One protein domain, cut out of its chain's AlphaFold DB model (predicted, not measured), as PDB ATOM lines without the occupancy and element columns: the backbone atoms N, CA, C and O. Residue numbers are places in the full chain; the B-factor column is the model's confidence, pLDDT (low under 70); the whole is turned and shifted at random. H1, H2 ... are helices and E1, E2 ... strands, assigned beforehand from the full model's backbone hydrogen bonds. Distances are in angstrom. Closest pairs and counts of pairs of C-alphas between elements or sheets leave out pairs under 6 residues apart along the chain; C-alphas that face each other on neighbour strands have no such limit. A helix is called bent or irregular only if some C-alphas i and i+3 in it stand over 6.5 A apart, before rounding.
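What this domain is: This is residues 70 to 124 of the 156 residues of an uncharacterized protein of Acidianus manzaensis (UniProt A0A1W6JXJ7). A two-strand hairpin, E1 and E2, has the helix H1 running loosely alongside it, nearer to E2; the small helix H2 sits at the end away from the hairpin's turn. The 55 printed residues hold, in order, H1, E1, E2 and H2, a mixed class with an antiparallel sheet. The whole is elongated, 37 by 20 by 17 A, and only just loose, close to compact, with a radius of gyration of the C-alphas of 12.2 A.

Where its parts are: Find C-alpha 73 at (12.853, 60.189, 44.537); from there H1, residues 73 to 84, runs 18.7 A. It is irregular: C-alphas 74 and 77 are 7.2 A apart. Next come E1, residues 92 to 97, 16.7 A, and E2, residues 104 to 110, 18.3 A. H2, residues 115 to 119, ends at C-alpha 119, (21.110, 34.273, 49.383).

How they stand to each other: In the hairpin E1 and E2, at 160 degrees, look for N 94 and O 107, 2.9 A apart, within hydrogen-bond range. The closest C-alphas of H1 and E2, Leu 75 and Phe 104, are 7.9 A apart. H1 and H2 are close but not clearly touching, their closest C-alphas, Asn 84 and Val 118, 6.9 A apart. E1 and H2 are apart. Every O i to N i+4 pair is within range in H2, 5 of 8 in H1.

The domain as a whole: The C-alphas farthest apart, Lys 101 and Ser 120, are 37.3 A apart. The printed part has no cut and no long link; pLDDT is under 70 at residues 70 to 75 and 100 to 102.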
ATOM      1  N   VAL A  70      17.411  57.902  35.498       64.94
ATOM      2  CA  VAL A  70      17.336  58.648  36.758       64.94
ATOM      3  C   VAL A  70      15.904  58.524  37.281       64.94
ATOM      4  O   VAL A  70      15.011  59.186  36.750       64.94
ATOM      5  N   PRO A  71      15.641  57.639  38.258       64.31
ATOM      6  CA  PRO A  71      14.309  57.504  38.835       64.31
ATOM      7  C   PRO A  71      13.923  58.773  39.611       64.31
ATOM      8  O   PRO A  71      14.790  59.481  40.127       64.31
ATOM      9  N   SER A  72      12.620  59.033  39.753       66.62
ATOM     10  CA  SER A  72      12.137  59.997  40.750       66.62
ATOM     11  C   SER A  72      12.549  59.555  42.162       66.62
ATOM     12  O   SER A  72      12.883  58.388  42.386       66.62
ATOM     13  N   ILE A  73      12.507  60.475  43.131       67.56
ATOM     14  CA  ILE A  73      12.853  60.189  44.537       67.56
ATOM     15  C   ILE A  73      12.082  58.965  45.059       67.56
ATOM     16  O   ILE A  73      12.679  58.075  45.667       67.56
ATOM     17  N   ASP A  74      10.793  58.869  44.733       67.69
ATOM     18  CA  ASP A  74       9.918  57.766  45.148       67.69
ATOM     19  C   ASP A  74      10.342  56.405  44.571       67.69
ATOM     20  O   ASP A  74      10.049  55.351  45.135       67.69
ATOM     21  N   LEU A  75      11.075  56.410  43.458       69.56
ATOM     22  CA  LEU A  75      11.522  55.216  42.742       69.56
ATOM     23  C   LEU A  75      12.995  54.884  42.981       69.56
ATOM     24  O   LEU A  75      13.479  53.847  42.522       69.56
ATOM     25  N   MET A  76      13.711  55.718  43.737       72.44
ATOM     26  CA  MET A  76      15.145  55.558  43.972       72.44
ATOM     27  C   MET A  76      15.470  54.227  44.676       72.44
ATOM     28  O   MET A  76      16.447  53.556  44.341       72.44
ATOM     29  N   LEU A  77      14.610  53.791  45.606       73.88
ATOM     30  CA  LEU A  77      14.748  52.491  46.273       73.88
ATOM     31  C   LEU A  77      14.328  51.317  45.385       73.88
ATOM     32  O   LEU A  77      14.870  50.223  45.529       73.88
ATOM     33  N   LEU A  78      13.392  51.532  44.460       78.88
ATOM     34  CA  LEU A  78      12.848  50.461  43.632       78.88
ATOM     35  C   LEU A  78      13.899  49.897  42.672       78.88
ATOM     36  O   LEU A  78      13.984  48.684  42.516       78.88
ATOM     37  N   VAL A  79      14.761  50.751  42.112       78.56
ATOM     38  CA  VAL A  79      15.892  50.309  41.276       78.56
ATOM     39  C   VAL A  79      16.830  49.393  42.063       78.56
ATOM     40  O   VAL A  79      17.257  48.358  41.554       78.56
ATOM     41  N   SER A  80      17.095  49.724  43.330       81.12
ATOM     42  CA  SER A  80      17.930  48.892  44.207       81.12
ATOM     43  C   SER A  80      17.259  47.555  44.533       81.12
ATOM     44  O   SER A  80      17.920  46.519  44.543       81.12
ATOM     45  N   ILE A  81      15.944  47.553  44.772       84.62
ATOM     46  CA  ILE A  81      15.172  46.322  44.996       84.62
ATOM     47  C   ILE A  81      15.226  45.439  43.746       84.62
ATOM     48  O   ILE A  81      15.559  44.262  43.851       84.62
ATOM     49  N   LEU A  82      14.962  45.999  42.565       87.06
ATOM     50  CA  LEU A  82      15.002  45.264  41.302       87.06
ATOM     51  C   LEU A  82      16.381  44.666  41.038       87.06
ATOM     52  O   LEU A  82      16.461  43.483  40.728       87.06
ATOM     53  N   ALA A  83      17.452  45.443  41.230       84.81
ATOM     54  CA  ALA A  83      18.825  44.975  41.045       84.81
ATOM     55  C   ALA A  83      19.148  43.742  41.907       84.81
ATOM     56  O   ALA A  83      19.807  42.822  41.439       84.81
ATOM     57  N   ASN A  84      18.622  43.674  43.135       86.31
ATOM     58  CA  ASN A  84      18.806  42.516  44.015       86.31
ATOM     59  C   ASN A  84      17.948  41.301  43.641       86.31
ATOM     60  O   ASN A  84      18.177  40.227  44.183       86.31
ATOM     61  N   ASN A  85      16.964  41.451  42.752       89.12
ATOM     62  CA  ASN A  85      16.020  40.398  42.367       89.12
ATOM     63  C   ASN A  85      16.214  39.919  40.920       89.12
ATOM     64  O   ASN A  85      15.371  39.188  40.389       89.12
ATOM     65  N   VAL A  86      17.313  40.310  40.272       92.81
ATOM     66  CA  VAL A  86      17.638  39.903  38.905       92.81
ATOM     67  C   VAL A  86      19.084  39.434  38.775       92.81
ATOM     68  O   VAL A  86      19.960  39.839  39.537       92.81
ATOM     69  N   LYS A  87      19.343  38.570  37.794       91.62
ATOM     70  CA  LYS A  87      20.685  38.107  37.435       91.62
ATOM     71  C   LYS A  87      21.410  39.174  36.610       91.62
ATOM     72  O   LYS A  87      20.858  39.606  35.593       91.62
ATOM     73  N   PRO A  88      22.634  39.583  36.988       86.88
ATOM     74  CA  PRO A  88      23.386  40.586  36.250       86.88
ATOM     75  C   PRO A  88      23.593  40.185  34.792       86.88
ATOM     76  O   PRO A  88      23.958  39.051  34.505       86.88
ATOM     77  N   PHE A  89      23.396  41.136  33.879       86.88
ATOM     78  CA  PHE A  89      23.602  40.981  32.429       86.88
ATOM     79  C   PHE A  89      22.698  39.960  31.719       86.88
ATOM     80  O   PHE A  89      22.752  39.860  30.494       86.88
ATOM     81  N   GLU A  90      21.845  39.250  32.452       89.06
ATOM     82  CA  GLU A  90      20.888  38.269  31.928       89.06
ATOM     83  C   GLU A  90      19.434  38.736  32.086       89.06
ATOM     84  O   GLU A  90      18.495  37.996  31.784       89.06
ATOM     85  N   ASN A  91      19.247  39.962  32.573       88.44
ATOM     86  CA  ASN A  91      17.950  40.519  32.906       88.44
ATOM     87  C   ASN A  91      17.393  41.436  31.813       88.44
ATOM     88  O   ASN A  91      18.111  42.236  31.217       88.44
ATOM     89  N   GLU A  92      16.079  41.361  31.620       89.38
ATOM     90  CA  GLU A  92      15.310  42.271  30.768       89.38
ATOM     91  C   GLU A  92      14.137  42.801  31.590       89.38
ATOM     92  O   GLU A  92      13.397  42.023  32.200       89.38
ATOM     93  N   ILE A  93      14.006  44.128  31.655       87.56
ATOM     94  CA  ILE A  93      13.007  44.817  32.475       87.56
ATOM     95  C   ILE A  93      12.243  45.789  31.583       87.56
ATOM     96  O   ILE A  93      12.852  46.649  30.947       87.56
ATOM     97  N   ILE A  94      10.918  45.676  31.571       88.25
ATOM     98  CA  ILE A  94      10.039  46.677  30.971       88.25
ATOM     99  C   ILE A  94       9.707  47.715  32.033       88.25
ATOM    100  O   ILE A  94       9.270  47.384  33.135       88.25
ATOM    101  N   ILE A  95       9.916  48.982  31.681       85.50
ATOM    102  CA  ILE A  95       9.555  50.131  32.502       85.50
ATOM    103  C   ILE A  95       8.447  50.872  31.767       85.50
ATOM    104  O   ILE A  95       8.663  51.384  30.669       85.50
ATOM    105  N   SER A  96       7.261  50.926  32.360       84.44
ATOM    106  CA  SER A  96       6.113  51.631  31.791       84.44
ATOM    107  C   SER A  96       5.647  52.742  32.722       84.44
ATOM    108  O   SER A  96       5.697  52.624  33.945       84.44
ATOM    109  N   ARG A  97       5.213  53.865  32.146       78.00
ATOM    110  CA  ARG A  97       4.612  54.953  32.920       78.00
ATOM    111  C   ARG A  97       3.244  54.489  33.418       78.00
ATOM    112  O   ARG A  97       2.432  54.021  32.625       78.00
ATOM    113  N   SER A  98       2.996  54.620  34.717       73.88
ATOM    114  CA  SER A  98       1.680  54.353  35.297       73.88
ATOM    115  C   SER A  98       0.688  55.454  34.910       73.88
ATOM    116  O   SER A  98       1.081  56.592  34.630       73.88
ATOM    117  N   GLU A  99      -0.610  55.147  34.940       70.44
ATOM    118  CA  GLU A  99      -1.690  56.098  34.631       70.44
ATOM    119  C   GLU A  99      -1.635  57.361  35.514       70.44
ATOM    120  O   GLU A  99      -2.026  58.451  35.094       70.44
ATOM    121  N   ASN A 100      -1.035  57.252  36.704       63.75
ATOM    122  CA  ASN A 100      -0.985  58.294  37.731       63.75
ATOM    123  C   ASN A 100       0.096  59.373  37.481       63.75
ATOM    124  O   ASN A 100       0.373  60.183  38.362       63.75
ATOM    125  N   LYS A 101       0.706  59.403  36.288       61.34
ATOM    126  CA  LYS A 101       1.704  60.371  35.777       61.34
ATOM    127  C   LYS A 101       3.033  60.522  36.527       61.34
ATOM    128  O   LYS A 101       3.974  60.932  35.851       61.34
ATOM    129  N   ASP A 102       3.137  60.156  37.804       67.88
ATOM    130  CA  ASP A 102       4.362  60.273  38.622       67.88
ATOM    131  C   ASP A 102       4.909  58.924  39.138       67.88
ATOM    132  O   ASP A 102       5.924  58.887  39.830       67.88
ATOM    133  N   SER A 103       4.290  57.801  38.767       72.31
ATOM    134  CA  SER A 103       4.788  56.459  39.085       72.31
ATOM    135  C   SER A 103       5.121  55.657  37.828       72.31
ATOM    136  O   SER A 103       4.614  55.913  36.732       72.31
ATOM    137  N   PHE A 104       5.997  54.673  37.997       78.00
ATOM    138  CA  PHE A 104       6.396  53.740  36.953       78.00
ATOM    139  C   PHE A 104       6.130  52.312  37.421       78.00
ATOM    140  O   PHE A 104       6.327  51.989  38.594       78.00
ATOM    141  N   ASN A 105       5.707  51.468  36.491       83.38
ATOM    142  CA  ASN A 105       5.575  50.036  36.689       83.38
ATOM    143  C   ASN A 105       6.815  49.348  36.119       83.38
ATOM    144  O   ASN A 105       7.314  49.725  35.057       83.38
ATOM    145  N   PHE A 106       7.295  48.337  36.836       86.38
ATOM    146  CA  PHE A 106       8.482  47.579  36.470       86.38
ATOM    147  C   PHE A 106       8.105  46.112  36.358       86.38
ATOM    148  O   PHE A 106       7.601  45.521  37.313       86.38
ATOM    149  N   GLU A 107       8.374  45.526  35.202       90.31
ATOM    150  CA  GLU A 107       8.096  44.125  34.924       90.31
ATOM    151  C   GLU A 107       9.392  43.423  34.523       90.31
ATOM    152  O   GLU A 107      10.063  43.828  33.575       90.31
ATOM    153  N   ILE A 108       9.764  42.376  35.262       92.00
ATOM    154  CA  ILE A 108      10.932  41.551  34.942       92.00
ATOM    155  C   ILE A 108      10.487  40.494  33.932       92.00
ATOM    156  O   ILE A 108       9.808  39.536  34.298       92.00
ATOM    157  N   ILE A 109      10.903  40.651  32.680       93.88
ATOM    158  CA  ILE A 109      10.581  39.719  31.591       93.88
ATOM    159  C   ILE A 109      11.555  38.540  31.579       93.88
ATOM    160  O   ILE A 109      11.193  37.415  31.237       93.88
ATOM    161  N   LYS A 110      12.803  38.782  31.989       92.44
ATOM    162  CA  LYS A 110      13.871  37.781  31.980       92.44
ATOM    163  C   LYS A 110      14.851  37.996  33.122       92.44
ATOM    164  O   LYS A 110      15.051  39.121  33.576       92.44
ATOM    165  N   GLY A 111      15.483  36.907  33.557       91.69
ATOM    166  CA  GLY A 111      16.579  36.949  34.523       91.69
ATOM    167  C   GLY A 111      16.124  37.166  35.963       91.69
ATOM    168  O   GLY A 111      16.921  37.621  36.772       91.69
ATOM    169  N   LYS A 112      14.866  36.852  36.301       94.06
ATOM    170  CA  LYS A 112      14.380  36.876  37.687       94.06
ATOM    171  C   LYS A 112      15.209  35.920  38.550       94.06
ATOM    172  O   LYS A 112      15.374  34.752  38.193       94.06
ATOM    173  N   ALA A 113      15.727  36.419  39.664       92.06
ATOM    174  CA  ALA A 113      16.480  35.622  40.621       92.06
ATOM    175  C   ALA A 113      15.539  34.778  41.490       92.06
ATOM    176  O   ALA A 113      14.431  35.207  41.828       92.06
ATOM    177  N   THR A 114      15.981  33.575  41.855       91.50
ATOM    178  CA  THR A 114      15.348  32.789  42.920       91.50
ATOM    179  C   THR A 114      15.823  33.273  44.289       91.50
ATOM    180  O   THR A 114      16.804  34.005  44.396       91.50
ATOM    181  N   GLU A 115      15.155  32.836  45.353       89.69
ATOM    182  CA  GLU A 115      15.606  33.100  46.723       89.69
ATOM    183  C   GLU A 115      17.042  32.594  46.958       89.69
ATOM    184  O   GLU A 115      17.883  33.336  47.468       89.69
ATOM    185  N   ASP A 116      17.360  31.386  46.484       90.44
ATOM    186  CA  ASP A 116      18.706  30.808  46.582       90.44
ATOM    187  C   ASP A 116      19.761  31.640  45.842       90.44
ATOM    188  O   ASP A 116      20.876  31.826  46.340       90.44
ATOM    189  N   ASP A 117      19.421  32.180  44.667       89.19
ATOM    190  CA  ASP A 117      20.308  33.067  43.910       89.19
ATOM    191  C   ASP A 117      20.609  34.354  44.692       89.19
ATOM    192  O   ASP A 117      21.746  34.829  44.692       89.19
ATOM    193  N   VAL A 118      19.622  34.907  45.400       85.69
ATOM    194  CA  VAL A 118      19.811  36.097  46.241       85.69
ATOM    195  C   VAL A 118      20.681  35.770  47.454       85.69
ATOM    196  O   VAL A 118      21.659  36.473  47.714       85.69
ATOM    197  N   ILE A 119      20.381  34.681  48.170       83.81
ATOM    198  CA  ILE A 119      21.110  34.273  49.383       83.81
ATOM    199  C   ILE A 119      22.578  33.960  49.071       83.81
ATOM    200  O   ILE A 119      23.477  34.350  49.817       83.81
ATOM    201  N   SER A 120      22.839  33.284  47.952       86.12
ATOM    202  CA  SER A 120      24.198  32.978  47.485       86.12
ATOM    203  C   SER A 120      24.922  34.186  46.867       86.12
ATOM    204  O   SER A 120      26.116  34.115  46.551       86.12
ATOM    205  N   GLY A 121      24.225  35.315  46.708       85.00
ATOM    206  CA  GLY A 121      24.749  36.533  46.102       85.00
ATOM    207  C   GLY A 121      24.995  36.397  44.599       85.00
ATOM    208  O   GLY A 121      25.820  37.126  44.053       85.00
ATOM    209  N   ASN A 122      24.338  35.471  43.902       88.06
ATOM    210  CA  ASN A 122      24.413  35.341  42.441       88.06
ATOM    211  C   ASN A 122      23.799  36.539  41.700       88.06
ATOM    212  O   ASN A 122      23.999  36.686  40.498       88.06
ATOM    213  N   THR A 123      23.106  37.423  42.418       90.25
ATOM    214  CA  THR A 123      22.603  38.706  41.915       90.25
ATOM    215  C   THR A 123      23.648  39.827  41.927       90.25
ATOM    216  O   THR A 123      23.394  40.903  41.400       90.25
ATOM    217  N   LEU A 124      24.839  39.584  42.489       88.19
ATOM    218  CA  LEU A 124      25.919  40.567  42.609       88.19
ATOM    219  C   LEU A 124      27.080  40.274  41.655       88.19
ATOM    220  O   LEU A 124      27.500  39.127  41.467       88.19
TER     221      LEU A 124